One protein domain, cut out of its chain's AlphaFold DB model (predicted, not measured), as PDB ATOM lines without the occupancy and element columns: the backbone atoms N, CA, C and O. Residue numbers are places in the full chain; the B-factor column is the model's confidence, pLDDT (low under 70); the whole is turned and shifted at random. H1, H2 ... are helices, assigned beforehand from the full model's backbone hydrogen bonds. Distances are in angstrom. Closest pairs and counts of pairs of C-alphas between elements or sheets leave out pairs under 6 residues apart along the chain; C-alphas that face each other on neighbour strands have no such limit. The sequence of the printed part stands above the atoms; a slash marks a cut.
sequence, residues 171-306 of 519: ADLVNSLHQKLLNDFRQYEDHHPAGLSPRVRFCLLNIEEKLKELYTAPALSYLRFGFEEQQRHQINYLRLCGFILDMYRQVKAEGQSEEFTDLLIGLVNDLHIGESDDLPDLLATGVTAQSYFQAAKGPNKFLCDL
ATOM      1  N   ALA A 171     -81.165 -78.228 131.969       90.50
ATOM      2  CA  ALA A 171     -79.785 -77.763 132.076       90.50
ATOM      3  C   ALA A 171     -78.817 -78.891 132.477       90.50
ATOM      4  O   ALA A 171     -77.728 -78.987 131.915       90.50
ATOM      5  N   ASP A 172     -79.224 -79.772 133.397       92.06
ATOM      6  CA  ASP A 172     -78.421 -80.925 133.825       92.06
ATOM      7  C   ASP A 172     -78.181 -81.920 132.681       92.06
ATOM      8  O   ASP A 172     -77.057 -82.386 132.497       92.06
ATOM      9  N   LEU A 173     -79.204 -82.191 131.859       91.31
ATOM     10  CA  LEU A 173     -79.069 -83.048 130.673       91.31
ATOM     11  C   LEU A 173     -78.104 -82.447 129.652       91.31
ATOM     12  O   LEU A 173     -77.209 -83.137 129.167       91.31
ATOM     13  N   VAL A 174     -78.256 -81.153 129.358       92.25
ATOM     14  CA  VAL A 174     -77.377 -80.425 128.433       92.25
ATOM     15  C   VAL A 174     -75.929 -80.457 128.914       92.25
ATOM     16  O   VAL A 174     -75.036 -80.791 128.136       92.25
ATOM     17  N   ASN A 175     -75.694 -80.143 130.188       92.00
ATOM     18  CA  ASN A 175     -74.354 -80.120 130.767       92.00
ATOM     19  C   ASN A 175     -73.740 -81.522 130.823       92.00
ATOM     20  O   ASN A 175     -72.572 -81.690 130.480       92.00
ATOM     21  N   SER A 176     -74.523 -82.536 131.196       92.19
ATOM     22  CA  SER A 176     -74.065 -83.928 131.228       92.19
ATOM     23  C   SER A 176     -73.656 -84.413 129.838       92.19
ATOM     24  O   SER A 176     -72.579 -84.987 129.687       92.19
ATOM     25  N   LEU A 177     -74.468 -84.133 128.813       92.94
ATOM     26  CA  LEU A 177     -74.161 -84.506 127.432       92.94
ATOM     27  C   LEU A 177     -72.941 -83.744 126.897       92.94
ATOM     28  O   LEU A 177     -72.076 -84.342 126.268       92.94
ATOM     29  N   HIS A 178     -72.819 -82.451 127.204       93.19
ATOM     30  CA  HIS A 178     -71.644 -81.651 126.855       93.19
ATOM     31  C   HIS A 178     -70.353 -82.234 127.424       93.19
ATOM     32  O   HIS A 178     -69.379 -82.428 126.700       93.19
ATOM     33  N   GLN A 179     -70.336 -82.491 128.734       93.00
ATOM     34  CA  GLN A 179     -69.154 -83.015 129.412       93.00
ATOM     35  C   GLN A 179     -68.813 -84.411 128.906       93.00
ATOM     36  O   GLN A 179     -67.640 -84.713 128.704       93.00
ATOM     37  N   LYS A 180     -69.829 -85.237 128.640       93.88
ATOM     38  CA  LYS A 180     -69.629 -86.549 128.034       93.88
ATOM     39  C   LYS A 180     -68.966 -86.441 126.660       93.88
ATOM     40  O   LYS A 180     -67.939 -87.072 126.458       93.88
ATOM     41  N   LEU A 181     -69.476 -85.589 125.765       94.19
ATOM     42  CA  LEU A 181     -68.872 -85.368 124.446       94.19
ATOM     43  C   LEU A 181     -67.413 -84.921 124.546       94.19
ATOM     44  O   LEU A 181     -66.558 -85.482 123.870       94.19
ATOM     45  N   LEU A 182     -67.123 -83.935 125.400       92.81
ATOM     46  CA  LEU A 182     -65.751 -83.466 125.596       92.81
ATOM     47  C   LEU A 182     -64.834 -84.575 126.107       92.81
ATOM     48  O   LEU A 182     -63.711 -84.699 125.626       92.81
ATOM     49  N   ASN A 183     -65.290 -85.361 127.080       92.19
ATOM     50  CA  ASN A 183     -64.488 -86.432 127.657       92.19
ATOM     51  C   ASN A 183     -64.253 -87.560 126.650       92.19
ATOM     52  O   ASN A 183     -63.103 -87.935 126.444       92.19
ATOM     53  N   ASP A 184     -65.310 -88.040 125.991       92.69
ATOM     54  CA  ASP A 184     -65.233 -89.141 125.029       92.69
ATOM     55  C   ASP A 184     -64.352 -88.753 123.830       92.69
ATOM     56  O   ASP A 184     -63.510 -89.539 123.400       92.69
ATOM     57  N   PHE A 185     -64.476 -87.522 123.319       93.38
ATOM     58  CA  PHE A 185     -63.689 -87.067 122.168       93.38
ATOM     59  C   PHE A 185     -62.232 -86.793 122.529       93.38
ATOM     60  O   PHE A 185     -61.348 -87.208 121.785       93.38
ATOM     61  N   ARG A 186     -61.958 -86.165 123.683       89.44
ATOM     62  CA  ARG A 186     -60.577 -85.994 124.167       89.44
ATOM     63  C   ARG A 186     -59.919 -87.340 124.425       89.44
ATOM     64  O   ARG A 186     -58.771 -87.529 124.057       89.44
ATOM     65  N   GLN A 187     -60.639 -88.282 125.037       88.50
ATOM     66  CA  GLN A 187     -60.116 -89.624 125.253       88.50
ATOM     67  C   GLN A 187     -59.826 -90.312 123.919       88.50
ATOM     68  O   GLN A 187     -58.780 -90.941 123.789       88.50
ATOM     69  N   TYR A 188     -60.713 -90.189 122.931       89.12
ATOM     70  CA  TYR A 188     -60.482 -90.756 121.608       89.12
ATOM     71  C   TYR A 188     -59.235 -90.159 120.939       89.12
ATOM     72  O   TYR A 188     -58.387 -90.916 120.472       89.12
ATOM     73  N   GLU A 189     -59.101 -88.829 120.941       87.44
ATOM     74  CA  GLU A 189     -57.952 -88.101 120.382       87.44
ATOM     75  C   GLU A 189     -56.639 -88.478 121.093       87.44
ATOM     76  O   GLU A 189     -55.663 -88.814 120.427       87.44
ATOM     77  N   ASP A 190     -56.645 -88.554 122.432       83.31
ATOM     78  CA  ASP A 190     -55.487 -88.953 123.248       83.31
ATOM     79  C   ASP A 190     -54.988 -90.383 122.913       83.31
ATOM     80  O   ASP A 190     -53.808 -90.686 123.101       83.31
ATOM     81  N   HIS A 191     -55.865 -91.281 122.436       83.44
ATOM     82  CA  HIS A 191     -55.503 -92.653 122.035       83.44
ATOM     83  C   HIS A 191     -55.199 -92.792 120.533       83.44
ATOM     84  O   HIS A 191     -54.577 -93.776 120.135       83.44
ATOM     85  N   HIS A 192     -55.599 -91.815 119.712       83.12
ATOM     86  CA  HIS A 192     -55.464 -91.843 118.253       83.12
ATOM     87  C   HIS A 192     -54.790 -90.570 117.727       83.12
ATOM     88  O   HIS A 192     -55.399 -89.804 116.977       83.12
ATOM     89  N   PRO A 193     -53.514 -90.335 118.074       79.44
ATOM     90  CA  PRO A 193     -52.848 -89.068 117.783       79.44
ATOM     91  C   PRO A 193     -52.579 -88.808 116.292       79.44
ATOM     92  O   PRO A 193     -52.279 -87.677 115.914       79.44
ATOM     93  N   ALA A 194     -52.597 -89.841 115.446       80.94
ATOM     94  CA  ALA A 194     -52.203 -89.751 114.042       80.94
ATOM     95  C   ALA A 194     -53.044 -90.673 113.154       80.94
ATOM     96  O   ALA A 194     -53.612 -91.661 113.620       80.94
ATOM     97  N   GLY A 195     -53.075 -90.379 111.849       77.25
ATOM     98  CA  GLY A 195     -53.714 -91.256 110.857       77.25
ATOM     99  C   GLY A 195     -55.245 -91.247 110.892       77.25
ATOM    100  O   GLY A 195     -55.880 -92.157 110.364       77.25
ATOM    101  N   LEU A 196     -55.838 -90.221 111.503       83.19
ATOM    102  CA  LEU A 196     -57.281 -90.028 111.548       83.19
ATOM    103  C   LEU A 196     -57.843 -89.657 110.170       83.19
ATOM    104  O   LEU A 196     -57.271 -88.841 109.439       83.19
ATOM    105  N   SER A 197     -59.012 -90.206 109.842       87.12
ATOM    106  CA  SER A 197     -59.712 -89.863 108.606       87.12
ATOM    107  C   SER A 197     -60.166 -88.389 108.600       87.12
ATOM    108  O   SER A 197     -60.394 -87.803 109.667       87.12
ATOM    109  N   PRO A 198     -60.295 -87.745 107.423       88.38
ATOM    110  CA  PRO A 198     -60.732 -86.353 107.316       88.38
ATOM    111  C   PRO A 198     -62.008 -86.026 108.100       88.38
ATOM    112  O   PRO A 198     -62.037 -85.010 108.796       88.38
ATOM    113  N   ARG A 199     -63.049 -86.875 108.055       90.25
ATOM    114  CA  ARG A 199     -64.296 -86.585 108.789       90.25
ATOM    115  C   ARG A 199     -64.130 -86.692 110.299       90.25
ATOM    116  O   ARG A 199     -64.690 -85.863 111.012       90.25
ATOM    117  N   VAL A 200     -63.325 -87.634 110.795       91.06
ATOM    118  CA  VAL A 200     -63.027 -87.730 112.235       91.06
ATOM    119  C   VAL A 200     -62.232 -86.514 112.702       91.06
ATOM    120  O   VAL A 200     -62.609 -85.886 113.692       91.06
ATOM    121  N   ARG A 201     -61.198 -86.111 111.953       90.19
ATOM    122  CA  ARG A 201     -60.437 -84.885 112.249       90.19
ATOM    123  C   ARG A 201     -61.340 -83.661 112.265       90.19
ATOM    124  O   ARG A 201     -61.287 -82.881 113.212       90.19
ATOM    125  N   PHE A 202     -62.231 -83.533 111.278       90.81
ATOM    126  CA  PHE A 202     -63.226 -82.468 111.272       90.81
ATOM    127  C   PHE A 202     -64.092 -82.503 112.530       90.81
ATOM    128  O   PHE A 202     -64.239 -81.453 113.143       90.81
ATOM    129  N   CYS A 203     -64.637 -83.652 112.947       91.62
ATOM    130  CA  CYS A 203     -65.456 -83.771 114.160       91.62
ATOM    131  C   CYS A 203     -64.727 -83.271 115.417       91.62
ATOM    132  O   CYS A 203     -65.284 -82.444 116.142       91.62
ATOM    133  N   LEU A 204     -63.485 -83.716 115.627       91.88
ATOM    134  CA  LEU A 204     -62.666 -83.381 116.799       91.88
ATOM    135  C   LEU A 204     -62.184 -81.922 116.796       91.88
ATOM    136  O   LEU A 204     -62.058 -81.294 117.851       91.88
ATOM    137  N   LEU A 205     -61.958 -81.351 115.611       90.06
ATOM    138  CA  LEU A 205     -61.407 -80.010 115.468       90.06
ATOM    139  C   LEU A 205     -62.264 -78.953 116.176       90.06
ATOM    140  O   LEU A 205     -63.446 -78.787 115.870       90.06
ATOM    141  N   ASN A 206     -61.636 -78.197 117.083       89.06
ATOM    142  CA  ASN A 206     -62.258 -77.127 117.866       89.06
ATOM    143  C   ASN A 206     -63.546 -77.561 118.590       89.06
ATOM    144  O   ASN A 206     -64.473 -76.759 118.713       89.06
ATOM    145  N   ILE A 207     -63.619 -78.812 119.065       91.88
ATOM    146  CA  ILE A 207     -64.829 -79.353 119.702       91.88
ATOM    147  C   ILE A 207     -65.364 -78.462 120.833       91.88
ATOM    148  O   ILE A 207     -66.567 -78.242 120.917       91.88
ATOM    149  N   GLU A 208     -64.490 -77.873 121.651       90.62
ATOM    150  CA  GLU A 208     -64.887 -76.961 122.734       90.62
ATOM    151  C   GLU A 208     -65.630 -75.724 122.219       90.62
ATOM    152  O   GLU A 208     -66.704 -75.389 122.724       90.62
ATOM    153  N   GLU A 209     -65.104 -75.073 121.178       90.31
ATOM    154  CA  GLU A 209     -65.759 -73.909 120.574       90.31
ATOM    155  C   GLU A 209     -67.042 -74.321 119.847       90.31
ATOM    156  O   GLU A 209     -68.056 -73.643 119.983       90.31
ATOM    157  N   LYS A 210     -67.060 -75.472 119.158       91.19
ATOM    158  CA  LYS A 210     -68.290 -75.998 118.543       91.19
ATOM    159  C   LYS A 210     -69.398 -76.175 119.573       91.19
ATOM    160  O   LYS A 210     -70.507 -75.695 119.361       91.19
ATOM    161  N   LEU A 211     -69.103 -76.826 120.698       91.56
ATOM    162  CA  LEU A 211     -70.095 -77.067 121.742       91.56
ATOM    163  C   LEU A 211     -70.561 -75.773 122.412       91.56
ATOM    164  O   LEU A 211     -71.748 -75.627 122.696       91.56
ATOM    165  N   LYS A 212     -69.652 -74.819 122.637       89.19
ATOM    166  CA  LYS A 212     -69.994 -73.493 123.160       89.19
ATOM    167  C   LYS A 212     -70.948 -72.748 122.227       89.19
ATOM    168  O   LYS A 212     -71.922 -72.161 122.690       89.19
ATOM    169  N   GLU A 213     -70.705 -72.823 120.924       86.94
ATOM    170  CA  GLU A 213     -71.518 -72.142 119.919       86.94
ATOM    171  C   GLU A 213     -72.923 -72.728 119.754       86.94
ATOM    172  O   GLU A 213     -73.856 -72.002 119.411       86.94
ATOM    173  N   LEU A 214     -73.123 -74.012 120.072       86.62
ATOM    174  CA  LEU A 214     -74.464 -74.610 120.095       86.62
ATOM    175  C   LEU A 214     -75.388 -73.930 121.120       86.62
ATOM    176  O   LEU A 214     -76.610 -73.916 120.927       86.62
ATOM    177  N   TYR A 215     -74.827 -73.332 122.177       81.06
ATOM    178  CA  TYR A 215     -75.577 -72.599 123.203       81.06
ATOM    179  C   TYR A 215     -75.800 -71.133 122.877       81.06
ATOM    180  O   TYR A 215     -76.661 -70.498 123.496       81.06
ATOM    181  N   THR A 216     -75.056 -70.585 121.918       69.94
ATOM    182  CA  THR A 216     -75.263 -69.216 121.475       69.94
ATOM    183  C   THR A 216     -76.651 -69.144 120.838       69.94
ATOM    184  O   THR A 216     -77.001 -69.915 119.939       69.94
ATOM    185  N   ALA A 217     -77.519 -68.275 121.359       56.97
ATOM    186  CA  ALA A 217     -78.835 -68.088 120.767       56.97
ATOM    187  C   ALA A 217     -78.641 -67.633 119.307       56.97
ATOM    188  O   ALA A 217     -77.900 -66.673 119.080       56.97
ATOM    189  N   PRO A 218     -79.265 -68.286 118.309       52.94
ATOM    190  CA  PRO A 218     -79.254 -67.771 116.958       52.94
ATOM    191  C   PRO A 218     -79.848 -66.370 117.009       52.94
ATOM    192  O   PRO A 218     -80.749 -66.092 117.807       52.94
ATOM    193  N   ALA A 219     -79.392 -65.508 116.109       49.75
ATOM    194  CA  ALA A 219     -79.975 -64.196 115.859       49.75
ATOM    195  C   ALA A 219     -81.405 -64.287 115.274       49.75
ATOM    196  O   ALA A 219     -81.816 -63.457 114.471       49.75
ATOM    197  N   LEU A 220     -82.198 -65.290 115.668       48.44
ATOM    198  CA  LEU A 220     -83.645 -65.319 115.519       48.44
ATOM    199  C   LEU A 220     -84.254 -64.381 116.566       48.44
ATOM    200  O   LEU A 220     -85.018 -64.767 117.447       48.44
ATOM    201  N   SER A 221     -83.940 -63.101 116.398       40.53
ATOM    202  CA  SER A 221     -84.546 -61.923 117.017       40.53
ATOM    203  C   SER A 221     -86.029 -61.728 116.647       40.53
ATOM    204  O   SER A 221     -86.544 -60.614 116.715       40.53
ATOM    205  N   TYR A 222     -86.737 -62.799 116.273       44.62
ATOM    206  CA  TYR A 222     -88.150 -62.775 115.889       44.62
ATOM    207  C   TYR A 222     -89.076 -63.436 116.912       44.62
ATOM    208  O   TYR A 222     -90.276 -63.185 116.880       44.62
ATOM    209  N   LEU A 223     -88.543 -64.181 117.884       48.00
ATOM    210  CA  LEU A 223     -89.324 -64.653 119.030       48.00
ATOM    211  C   LEU A 223     -89.195 -63.619 120.156       48.00
ATOM    212  O   LEU A 223     -88.525 -63.810 121.167       48.00
ATOM    213  N   ARG A 224     -89.810 -62.450 119.911       42.00
ATOM    214  CA  ARG A 224     -90.268 -61.551 120.979       42.00
ATOM    215  C   ARG A 224     -91.189 -62.377 121.887       42.00
ATOM    216  O   ARG A 224     -91.995 -63.130 121.361       42.00
ATOM    217  N   PHE A 225     -91.091 -62.154 123.195       43.22
ATOM    218  CA  PHE A 225     -91.706 -62.888 124.318       43.22
ATOM    219  C   PHE A 225     -90.796 -63.982 124.892       43.22
ATOM    220  O   PHE A 225     -90.386 -64.914 124.214       43.22
ATOM    221  N   GLY A 226     -90.389 -63.764 126.147       46.09
ATOM    222  CA  GLY A 226     -89.297 -64.464 126.808       46.09
ATOM    223  C   GLY A 226     -89.531 -65.962 126.926       46.09
ATOM    224  O   GLY A 226     -90.479 -66.391 127.572       46.09
ATOM    225  N   PHE A 227     -88.623 -66.740 126.344       56.41
ATOM    226  CA  PHE A 227     -88.484 -68.146 126.693       56.41
ATOM    227  C   PHE A 227     -88.149 -68.257 128.175       56.41
ATOM    228  O   PHE A 227     -87.164 -67.664 128.633       56.41
ATOM    229  N   GLU A 228     -88.946 -69.040 128.897       70.81
ATOM    230  CA  GLU A 228     -88.556 -69.541 130.207       70.81
ATOM    231  C   GLU A 228     -87.212 -70.274 130.071       70.81
ATOM    232  O   GLU A 228     -86.932 -70.931 129.064       70.81
ATOM    233  N   GLU A 229     -86.339 -70.121 131.063       79.75
ATOM    234  CA  GLU A 229     -84.967 -70.644 131.040       79.75
ATOM    235  C   GLU A 229     -84.918 -72.148 130.702       79.75
ATOM    236  O   GLU A 229     -84.067 -72.591 129.930       79.75
ATOM    237  N   GLN A 230     -85.906 -72.913 131.174       84.00
ATOM    238  CA  GLN A 230     -86.076 -74.336 130.870       84.00
ATOM    239  C   GLN A 230     -86.232 -74.616 129.366       84.00
ATOM    240  O   GLN A 230     -85.530 -75.478 128.834       84.00
ATOM    241  N   GLN A 231     -87.065 -73.851 128.652       86.44
ATOM    242  CA  GLN A 231     -87.269 -74.022 127.206       86.44
ATOM    243  C   GLN A 231     -85.991 -73.740 126.410       86.44
ATOM    244  O   GLN A 231     -85.699 -74.408 125.417       86.44
ATOM    245  N   ARG A 232     -85.168 -72.788 126.866       87.06
ATOM    246  CA  ARG A 232     -83.861 -72.531 126.243       87.06
ATOM    247  C   ARG A 232     -82.945 -73.749 126.351       87.06
ATOM    248  O   ARG A 232     -82.307 -74.120 125.369       87.06
ATOM    249  N   HIS A 233     -82.887 -74.382 127.520       90.12
ATOM    250  CA  HIS A 233     -82.081 -75.586 127.711       90.12
ATOM    251  C   HIS A 233     -82.627 -76.788 126.930       90.12
ATOM    252  O   HIS A 233     -81.841 -77.546 126.371       90.12
ATOM    253  N   GLN A 234     -83.945 -76.924 126.799       91.56
ATOM    254  CA  GLN A 234     -84.581 -77.929 125.940       91.56
ATOM    255  C   GLN A 234     -84.193 -77.761 124.460       91.56
ATOM    256  O   GLN A 234     -83.796 -78.722 123.802       91.56
ATOM    257  N   ILE A 235     -84.197 -76.527 123.946       90.69
ATOM    258  CA  ILE A 235     -83.721 -76.231 122.584       90.69
ATOM    259  C   ILE A 235     -82.219 -76.520 122.449       90.69
ATOM    260  O   ILE A 235     -81.777 -77.072 121.440       90.69
ATOM    261  N   ASN A 236     -81.414 -76.179 123.457       91.19
ATOM    262  CA  ASN A 236     -79.984 -76.491 123.455       91.19
ATOM    263  C   ASN A 236     -79.728 -78.006 123.440       91.19
ATOM    264  O   ASN A 236     -78.805 -78.460 122.765       91.19
ATOM    265  N   TYR A 237     -80.563 -78.789 124.127       93.81
ATOM    266  CA  TYR A 237     -80.525 -80.248 124.068       93.81
ATOM    267  C   TYR A 237     -80.798 -80.761 122.647       93.81
ATOM    268  O   TYR A 237     -80.010 -81.550 122.125       93.81
ATOM    269  N   LEU A 238     -81.835 -80.250 121.971       92.62
ATOM    270  CA  LEU A 238     -82.114 -80.592 120.569       92.62
ATOM    271  C   LEU A 238     -80.943 -80.269 119.637       92.62
ATOM    272  O   LEU A 238     -80.611 -81.073 118.768       92.62
ATOM    273  N   ARG A 239     -80.284 -79.119 119.821       91.81
ATOM    274  CA  ARG A 239     -79.104 -78.748 119.022       91.81
ATOM    275  C   ARG A 239     -77.943 -79.709 119.220       91.81
ATOM    276  O   ARG A 239     -77.302 -80.065 118.236       91.81
ATOM    277  N   LEU A 240     -77.682 -80.132 120.457       93.88
ATOM    278  CA  LEU A 240     -76.663 -81.145 120.748       93.88
ATOM    279  C   LEU A 240     -77.004 -82.480 120.088       93.88
ATOM    280  O   LEU A 240     -76.135 -83.091 119.472       93.88
ATOM    281  N   CYS A 241     -78.265 -82.906 120.156       94.06
ATOM    282  CA  CYS A 241     -78.701 -84.133 119.495       94.06
ATOM    283  C   CYS A 241     -78.505 -84.048 117.976       94.06
ATOM    284  O   CYS A 241     -77.917 -84.947 117.378       94.06
ATOM    285  N   GLY A 242     -78.934 -82.943 117.356       93.31
ATOM    286  CA  GLY A 242     -78.729 -82.695 115.930       93.31
ATOM    287  C   GLY A 242     -77.246 -82.658 115.549       93.31
ATOM    288  O   GLY A 242     -76.869 -83.242 114.539       93.31
ATOM    289  N   PHE A 243     -76.393 -82.059 116.384       94.38
ATOM    290  CA  PHE A 243     -74.943 -82.034 116.189       94.38
ATOM    291  C   PHE A 243     -74.324 -83.440 116.196       94.38
ATOM    292  O   PHE A 243     -73.559 -83.780 115.295       94.38
ATOM    293  N   ILE A 244     -74.684 -84.286 117.168       95.25
ATOM    294  CA  ILE A 244     -74.186 -85.670 117.264       95.25
ATOM    295  C   ILE A 244     -74.656 -86.508 116.072       95.25
ATOM    296  O   ILE A 244     -73.862 -87.236 115.477       95.25
ATOM    297  N   LEU A 245     -75.929 -86.379 115.693       93.88
ATOM    298  CA  LEU A 245     -76.497 -87.074 114.538       93.88
ATOM    299  C   LEU A 245     -75.832 -86.649 113.225       93.88
ATOM    300  O   LEU A 245     -75.569 -87.498 112.373       93.88
ATOM    301  N   ASP A 246     -75.529 -85.359 113.062       93.31
ATOM    302  CA  ASP A 246     -74.804 -84.847 111.897       93.31
ATOM    303  C   ASP A 246     -73.397 -85.452 111.820       93.31
ATOM    304  O   ASP A 246     -73.030 -86.007 110.785       93.31
ATOM    305  N   MET A 247     -72.649 -85.461 112.932       93.81
ATOM    306  CA  MET A 247     -71.328 -86.101 113.000       93.81
ATOM    307  C   MET A 247     -71.388 -87.592 112.660       93.81
ATOM    308  O   MET A 247     -70.605 -88.068 111.838       93.81
ATOM    309  N   TYR A 248     -72.344 -88.326 113.239       94.12
ATOM    310  CA  TYR A 248     -72.548 -89.746 112.950       94.12
ATOM    311  C   TYR A 248     -72.793 -89.994 111.461       94.12
ATOM    312  O   TYR A 248     -72.144 -90.859 110.874       94.12
ATOM    313  N   ARG A 249     -73.669 -89.210 110.823       92.50
ATOM    314  CA  ARG A 249     -73.942 -89.334 109.383       92.50
ATOM    315  C   ARG A 249     -72.700 -89.048 108.542       92.50
ATOM    316  O   ARG A 249     -72.431 -89.803 107.611       92.50
ATOM    317  N   GLN A 250     -71.944 -88.003 108.878       91.50
ATOM    318  CA  GLN A 250     -70.733 -87.626 108.147       91.50
ATOM    319  C   GLN A 250     -69.643 -88.706 108.228       91.50
ATOM    320  O   GLN A 250     -69.107 -89.110 107.197       91.50
ATOM    321  N   VAL A 251     -69.345 -89.218 109.426       91.75
ATOM    322  CA  VAL A 251     -68.312 -90.252 109.620       91.75
ATOM    323  C   VAL A 251     -68.755 -91.595 109.040       91.75
ATOM    324  O   VAL A 251     -67.983 -92.268 108.357       91.75
ATOM    325  N   LYS A 252     -70.020 -91.980 109.246       91.19
ATOM    326  CA  LYS A 252     -70.556 -93.229 108.695       91.19
ATOM    327  C   LYS A 252     -70.535 -93.241 107.167       91.19
ATOM    328  O   LYS A 252     -70.294 -94.294 106.584       91.19
ATOM    329  N   ALA A 253     -70.787 -92.099 106.524       89.75
ATOM    330  CA  ALA A 253     -70.730 -91.979 105.069       89.75
ATOM    331  C   ALA A 253     -69.303 -92.132 104.513       89.75
ATOM    332  O   ALA A 253     -69.140 -92.642 103.408       89.75
ATOM    333  N   GLU A 254     -68.281 -91.721 105.269       88.81
ATOM    334  CA  GLU A 254     -66.871 -91.909 104.903       88.81
ATOM    335  C   GLU A 254     -66.434 -93.376 105.040       88.81
ATOM    336  O   GLU A 254     -65.699 -93.882 104.195       88.81
ATOM    337  N   GLY A 255     -66.898 -94.071 106.085       85.62
ATOM    338  CA  GLY A 255     -66.693 -95.515 106.254       85.62
ATOM    339  C   GLY A 255     -65.248 -95.942 106.546       85.62
ATOM    340  O   GLY A 255     -64.930 -97.119 106.404       85.62
ATOM    341  N   GLN A 256     -64.373 -95.011 106.943       80.19
ATOM    342  CA  GLN A 256     -62.943 -95.267 107.186       80.19
ATOM    343  C   GLN A 256     -62.578 -95.448 108.667       80.19
ATOM    344  O   GLN A 256     -61.471 -95.890 108.965       80.19
ATOM    345  N   SER A 257     -63.497 -95.142 109.588       84.25
ATOM    346  CA  SER A 257     -63.217 -95.064 111.029       84.25
ATOM    347  C   SER A 257     -64.284 -95.798 111.847       84.25
ATOM    348  O   SER A 257     -65.202 -95.184 112.396       84.25
ATOM    349  N   GLU A 258     -64.189 -97.131 111.906       88.88
ATOM    350  CA  GLU A 258     -65.172 -97.984 112.598       88.88
ATOM    351  C   GLU A 258     -65.222 -97.701 114.106       88.88
ATOM    352  O   GLU A 258     -66.310 -97.552 114.655       88.88
ATOM    353  N   GLU A 259     -64.070 -97.527 114.756       89.88
ATOM    354  CA  GLU A 259     -63.997 -97.273 116.201       89.88
ATOM    355  C   GLU A 259     -64.665 -95.947 116.594       89.88
ATOM    356  O   GLU A 259     -65.490 -95.909 117.508       89.88
ATOM    357  N   PHE A 260     -64.399 -94.865 115.851       91.12
ATOM    358  CA  PHE A 260     -65.095 -93.594 116.069       91.12
ATOM    359  C   PHE A 260     -66.590 -93.698 115.753       91.12
ATOM    360  O   PHE A 260     -67.417 -93.082 116.421       91.12
ATOM    361  N   THR A 261     -66.962 -94.502 114.751       93.38
ATOM    362  CA  THR A 261     -68.375 -94.745 114.435       93.38
ATOM    363  C   THR A 261     -69.080 -95.457 115.590       93.38
ATOM    364  O   THR A 261     -70.186 -95.060 115.950       93.38
ATOM    365  N   ASP A 262     -68.447 -96.452 116.213       92.25
ATOM    366  CA  ASP A 262     -68.986 -97.147 117.386       92.25
ATOM    367  C   ASP A 262     -69.098 -96.209 118.608       92.25
ATOM    368  O   ASP A 262     -70.086 -96.288 119.347       92.25
ATOM    369  N   LEU A 263     -68.153 -95.275 118.786       94.00
ATOM    370  CA  LEU A 263     -68.241 -94.203 119.788       94.00
ATOM    371  C   LEU A 263     -69.470 -93.315 119.537       94.00
ATOM    372  O   LEU A 263     -70.275 -93.096 120.445       94.00
ATOM    373  N   LEU A 264     -69.664 -92.853 118.297       94.25
ATOM    374  CA  LEU A 264     -70.826 -92.044 117.919       94.25
ATOM    375  C   LEU A 264     -72.145 -92.817 118.059       94.25
ATOM    376  O   LEU A 264     -73.130 -92.235 118.500       94.25
ATOM    377  N   ILE A 265     -72.180 -94.119 117.753       92.00
ATOM    378  CA  ILE A 265     -73.358 -94.972 117.991       92.00
ATOM    379  C   ILE A 265     -73.704 -95.005 119.481       92.00
ATOM    380  O   ILE A 265     -74.875 -94.881 119.835       92.00
ATOM    381  N   GLY A 266     -72.698 -95.127 120.354       91.50
ATOM    382  CA  GLY A 266     -72.886 -95.029 121.801       91.50
ATOM    383  C   GLY A 266     -73.551 -93.714 122.207       91.50
ATOM    384  O   GLY A 266     -74.552 -93.730 122.914       91.50
ATOM    385  N   LEU A 267     -73.054 -92.589 121.686       93.06
ATOM    386  CA  LEU A 267     -73.626 -91.268 121.953       93.06
ATOM    387  C   LEU A 267     -75.050 -91.113 121.412       93.06
ATOM    388  O   LEU A 267     -75.892 -90.560 122.110       93.06
ATOM    389  N   VAL A 268     -75.338 -91.598 120.197       93.12
ATOM    390  CA  VAL A 268     -76.686 -91.525 119.608       93.12
ATOM    391  C   VAL A 268     -77.688 -92.343 120.425       93.12
ATOM    392  O   VAL A 268     -78.807 -91.882 120.649       93.12
ATOM    393  N   ASN A 269     -77.292 -93.521 120.912       89.12
ATOM    394  CA  ASN A 269     -78.157 -94.367 121.738       89.12
ATOM    395  C   ASN A 269     -78.537 -93.710 123.080       89.12
ATOM    396  O   ASN A 269     -79.587 -94.037 123.633       89.12
ATOM    397  N   ASP A 270     -77.728 -92.768 123.572       89.75
ATOM    398  CA  ASP A 270     -77.982 -92.028 124.814       89.75
ATOM    399  C   ASP A 270     -78.864 -90.779 124.623       89.75
ATOM    400  O   ASP A 270     -79.252 -90.142 125.603       89.75
ATOM    401  N   LEU A 271     -79.184 -90.395 123.378       92.06
ATOM    402  CA  LEU A 271     -80.015 -89.212 123.101       92.06
ATOM    403  C   LEU A 271     -81.494 -89.461 123.379       92.06
ATOM    404  O   LEU A 271     -82.238 -88.519 123.659       92.06
ATOM    405  N   HIS A 272     -81.927 -90.716 123.249       92.31
ATOM    406  CA  HIS A 272     -83.300 -91.166 123.470       92.31
ATOM    407  C   HIS A 272     -84.387 -90.423 122.670       92.31
ATOM    408  O   HIS A 272     -85.577 -90.563 122.960       92.31
ATOM    409  N   ILE A 273     -83.996 -89.671 121.641       89.69
ATOM    410  CA  ILE A 273     -84.875 -89.058 120.643       89.69
ATOM    411  C   ILE A 273     -84.537 -89.644 119.275       89.69
ATOM    412  O   ILE A 273     -83.369 -89.931 119.002       89.69
ATOM    413  N   GLY A 274     -85.532 -89.854 118.414       84.31
ATOM    414  CA  GLY A 274     -85.293 -90.392 117.076       84.31
ATOM    415  C   GLY A 274     -84.475 -89.447 116.190       84.31
ATOM    416  O   GLY A 274     -84.419 -88.238 116.405       84.31
ATOM    417  N   GLU A 275     -83.853 -90.000 115.145       83.19
ATOM    418  CA  GLU A 275     -82.948 -89.270 114.239       83.19
ATOM    419  C   GLU A 275     -83.565 -88.049 113.528       83.19
ATOM    420  O   GLU A 275     -82.844 -87.152 113.075       83.19
ATOM    421  N   SER A 276     -84.887 -88.056 113.377       84.06
ATOM    422  CA  SER A 276     -85.670 -87.025 112.690       84.06
ATOM    423  C   SER A 276     -86.761 -86.451 113.591       84.06
ATOM    424  O   SER A 276     -87.652 -85.763 113.099       84.06
ATOM    425  N   ASP A 277     -86.693 -86.740 114.888       88.62
ATOM    426  CA  ASP A 277     -87.728 -86.369 115.839       88.62
ATOM    427  C   ASP A 277     -87.417 -85.013 116.501       88.62
ATOM    428  O   ASP A 277     -86.348 -84.407 116.347       88.62
ATOM    429  N   ASP A 278     -88.422 -84.521 117.209       91.62
ATOM    430  CA  ASP A 278     -88.388 -83.377 118.116       91.62
ATOM    431  C   ASP A 278     -88.362 -83.894 119.570       91.62
ATOM    432  O   ASP A 278     -88.261 -85.100 119.814       91.62
ATOM    433  N   LEU A 279     -88.457 -82.998 120.549       92.06
ATOM    434  CA  LEU A 279     -88.675 -83.373 121.937       92.06
ATOM    435  C   LEU A 279     -89.979 -84.172 122.082       92.06
ATOM    436  O   LEU A 279     -90.954 -83.924 121.366       92.06
ATOM    437  N   PRO A 280     -90.007 -85.134 123.015       92.75
ATOM    438  CA  PRO A 280     -91.154 -86.001 123.211       92.75
ATOM    439  C   PRO A 280     -92.351 -85.273 123.839       92.75
ATOM    440  O   PRO A 280     -92.217 -84.297 124.578       92.75
ATOM    441  N   ASP A 281     -93.531 -85.842 123.603       90.94
ATOM    442  CA  ASP A 281     -94.775 -85.539 124.313       90.94
ATOM    443  C   ASP A 281     -95.153 -84.042 124.299       90.94
ATOM    444  O   ASP A 281     -95.155 -83.400 123.248       90.94
ATOM    445  N   LEU A 282     -95.518 -83.479 125.456       88.69
ATOM    446  CA  LEU A 282     -95.948 -82.082 125.595       88.69
ATOM    447  C   LEU A 282     -94.805 -81.067 125.408       88.69
ATOM    448  O   LEU A 282     -95.071 -79.869 125.379       88.69
ATOM    449  N   LEU A 283     -93.555 -81.534 125.301       88.50
ATOM    450  CA  LEU A 283     -92.371 -80.691 125.110       88.50
ATOM    451  C   LEU A 283     -92.046 -80.440 123.634       88.50
ATOM    452  O   LEU A 283     -91.120 -79.683 123.345       88.50
ATOM    453  N   ALA A 284     -92.783 -81.063 122.710       89.38
ATOM    454  CA  ALA A 284     -92.593 -80.883 121.279       89.38
ATOM    455  C   ALA A 284     -92.684 -79.398 120.886       89.38
ATOM    456  O   ALA A 284     -93.632 -78.684 121.219       89.38
ATOM    457  N   THR A 285     -91.691 -78.947 120.135       86.56
ATOM    458  CA  THR A 285     -91.549 -77.580 119.628       86.56
ATOM    459  C   THR A 285     -92.151 -77.402 118.227       86.56
ATOM    460  O   THR A 285     -92.345 -76.278 117.767       86.56
ATOM    461  N   GLY A 286     -92.437 -78.508 117.532       86.88
ATOM    462  CA  GLY A 286     -92.777 -78.559 116.111       86.88
ATOM    463  C   GLY A 286     -91.558 -78.530 115.182       86.88
ATOM    464  O   GLY A 286     -91.733 -78.475 113.964       86.88
ATOM    465  N   VAL A 287     -90.334 -78.547 115.721       88.38
ATOM    466  CA  VAL A 287     -89.087 -78.404 114.961       88.38
ATOM    467  C   VAL A 287     -88.100 -79.500 115.360       88.38
ATOM    468  O   VAL A 287     -87.758 -79.670 116.524       88.38
ATOM    469  N   THR A 288     -87.595 -80.243 114.377       91.94
ATOM    470  CA  THR A 288     -86.714 -81.394 114.630       91.94
ATOM    471  C   THR A 288     -85.345 -80.991 115.176       91.94
ATOM    472  O   THR A 288     -84.847 -79.891 114.907       91.94
ATOM    473  N   ALA A 289     -84.677 -81.928 115.861       92.19
ATOM    474  CA  ALA A 289     -83.306 -81.749 116.344       92.19
ATOM    475  C   ALA A 289     -82.347 -81.296 115.226       92.19
ATOM    476  O   ALA A 289     -81.580 -80.341 115.390       92.19
ATOM    477  N   GLN A 290     -82.451 -81.923 114.047       91.62
ATOM    478  CA  GLN A 290     -81.656 -81.552 112.875       91.62
ATOM    479  C   GLN A 290     -81.916 -80.102 112.453       91.62
ATOM    480  O   GLN A 290     -80.972 -79.373 112.172       91.62
ATOM    481  N   SER A 291     -83.175 -79.662 112.425       90.25
ATOM    482  CA  SER A 291     -83.534 -78.306 111.991       90.25
ATOM    483  C   SER A 291     -82.976 -77.238 112.934       90.25
ATOM    484  O   SER A 291     -82.421 -76.239 112.473       90.25
ATOM    485  N   TYR A 292     -83.037 -77.468 114.251       89.25
ATOM    486  CA  TYR A 292     -82.405 -76.577 115.227       89.25
ATOM    487  C   TYR A 292     -80.885 -76.528 115.091       89.25
ATOM    488  O   TYR A 292     -80.303 -75.448 115.203       89.25
ATOM    489  N   PHE A 293     -80.241 -77.668 114.836       90.94
ATOM    490  CA  PHE A 293     -78.802 -77.700 114.594       90.94
ATOM    491  C   PHE A 293     -78.424 -76.956 113.303       90.94
ATOM    492  O   PHE A 293     -77.525 -76.118 113.325       90.94
ATOM    493  N   GLN A 294     -79.148 -77.165 112.201       89.44
ATOM    494  CA  GLN A 294     -78.886 -76.466 110.935       89.44
ATOM    495  C   GLN A 294     -79.057 -74.945 111.057       89.44
ATOM    496  O   GLN A 294     -78.263 -74.184 110.501       89.44
ATOM    497  N   ALA A 295     -80.030 -74.488 111.849       86.06
ATOM    498  CA  ALA A 295     -80.195 -73.066 112.151       86.06
ATOM    499  C   ALA A 295     -79.000 -72.478 112.928       86.06
ATOM    500  O   ALA A 295     -78.643 -71.320 112.712       86.06
ATOM    501  N   ALA A 296     -78.365 -73.262 113.809       84.38
ATOM    502  CA  ALA A 296     -77.141 -72.866 114.510       84.38
ATOM    503  C   ALA A 296     -75.893 -72.939 113.611       84.38
ATOM    504  O   ALA A 296     -74.978 -72.132 113.760       84.38
ATOM    505  N   LYS A 297     -75.874 -73.874 112.652       86.31
ATOM    506  CA  LYS A 297     -74.779 -74.091 111.699       86.31
ATOM    507  C   LYS A 297     -74.616 -72.931 110.715       86.31
ATOM    508  O   LYS A 297     -73.508 -72.439 110.537       86.31
ATOM    509  N   GLY A 298     -75.718 -72.461 110.120       74.56
ATOM    510  CA  GLY A 298     -75.720 -71.448 109.052       74.56
ATOM    511  C   GLY A 298     -74.889 -70.174 109.307       74.56
ATOM    512  O   GLY A 298     -74.177 -69.747 108.401       74.56
ATOM    513  N   PRO A 299     -74.942 -69.549 110.499       70.94
ATOM    514  CA  PRO A 299     -74.154 -68.351 110.798       70.94
ATOM    515  C   PRO A 299     -72.768 -68.627 111.410       70.94
ATOM    516  O   PRO A 299     -72.031 -67.673 111.668       70.94
ATOM    517  N   ASN A 300     -72.403 -69.880 111.707       80.75
ATOM    518  CA  ASN A 300     -71.310 -70.176 112.631       80.75
ATOM    519  C   ASN A 300     -70.055 -70.763 111.963       80.75
ATOM    520  O   ASN A 300     -70.044 -71.906 111.517       80.75
ATOM    521  N   LYS A 301     -68.943 -70.018 112.021       83.31
ATOM    522  CA  LYS A 301     -67.655 -70.410 111.418       83.31
ATOM    523  C   LYS A 301     -67.058 -71.728 111.934       83.31
ATOM    524  O   LYS A 301     -66.248 -72.318 111.230       83.31
ATOM    525  N   PHE A 302     -67.400 -72.162 113.148       84.94
ATOM    526  CA  PHE A 302     -66.873 -73.391 113.748       84.94
ATOM    527  C   PHE A 302     -67.733 -74.620 113.432       84.94
ATOM    528  O   PHE A 302     -67.224 -75.738 113.465       84.94
ATOM    529  N   LEU A 303     -69.021 -74.422 113.132       85.19
ATOM    530  CA  LEU A 303     -69.960 -75.498 112.801       85.19
ATOM    531  C   LEU A 303     -70.086 -75.740 111.290       85.19
ATOM    532  O   LEU A 303     -70.593 -76.788 110.897       85.19
ATOM    533  N   CYS A 304     -69.652 -74.796 110.448       83.25
ATOM    534  CA  CYS A 304     -69.659 -74.948 108.993       83.25
ATOM    535  C   CYS A 304     -68.897 -76.199 108.533       83.25
ATOM    536  O   CYS A 304     -67.803 -76.485 109.022       83.25
ATOM    537  N   ASP A 305     -69.454 -76.905 107.547       85.19
ATOM    538  CA  ASP A 305     -68.775 -78.046 106.936       85.19
ATOM    539  C   ASP A 305     -67.539 -77.584 106.169       85.19
ATOM    540  O   ASP A 305     -67.585 -76.612 105.411       85.19
ATOM    541  N   LEU A 306     -66.450 -78.330 106.336       86.94
ATOM    542  CA  LEU A 306     -65.240 -78.186 105.542       86.94
ATOM    543  C   LEU A 306     -65.139 -79.366 104.572       86.94
ATOM    544  O   LEU A 306     -65.428 -80.521 104.916       86.94
TER     545      LEU A 306
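Overview. This is residues 171 to 306 of the 519 residues of an uncharacterized protein of Legionella hackeliae (UniProt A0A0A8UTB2). One long helix, H4, runs through the core, and the five other helices pack round it: H1 and H5 join it in a bundle of three helices side by side, H2 and H3 pack on it elsewhere, and H6 crosses it almost squarely. Residues 190 to 195 and 221 to 228 stick out. The printed part has 136 residues, with six named helices, H1 to H6 in chain order, and no named strand: all helix. It is compact, with a radius of gyration of the C-alphas of 15.0 A, and spans 49 by 29 by 25 A.

Arrangement. Start with H1, residues 171 to 191; its residues 171 to 178 alone touch H4, residues 229 to 254, closest at the C-alphas of Val 174 and Tyr 237, 5.4 A, at a shallow tilt of 28 degrees, the same way. H2, residues 198 to 204, touches H4 at C-alphas Arg 199 and Val 251, 5.5 A. H3, residues 207 to 214, touches H4 at C-alphas Leu 214 and Arg 239, 6.3 A. H5, residues 258 to 269, forms a helical hairpin with H4, closest at C-alphas Tyr 248 and Leu 264, 5.7 A. H6, residues 289 to 297, touches H4 about perpendicular, 88 degrees, closest at C-alphas Gly 242 and Gln 290, 4.4 A. H1 and H6 are apart. In the six helices each O i to N i+4 pair is within hydrogen-bond range.

Along the chain. Find C-alpha 171 at (-79.785, -77.763, 132.076); H1 runs 30.2 A. H2 spans 10.1 A and H3 10.7 A. From C-alpha 229 at (-84.967, -70.644, 131.040), H4 runs 38.2 A. H5 spans 16.3 A; H6, 12.4 A, ends at C-alpha 297, (-74.779, -74.091, 111.699).

Size, cuts and confidence. The C-alphas farthest apart, Gly 195 and Phe 225, are 49.3 A apart. The printed part has no cut. The links H3 to H4 and H5 to H6 are long. Look for pLDDT under 70 at residues 216 to 227.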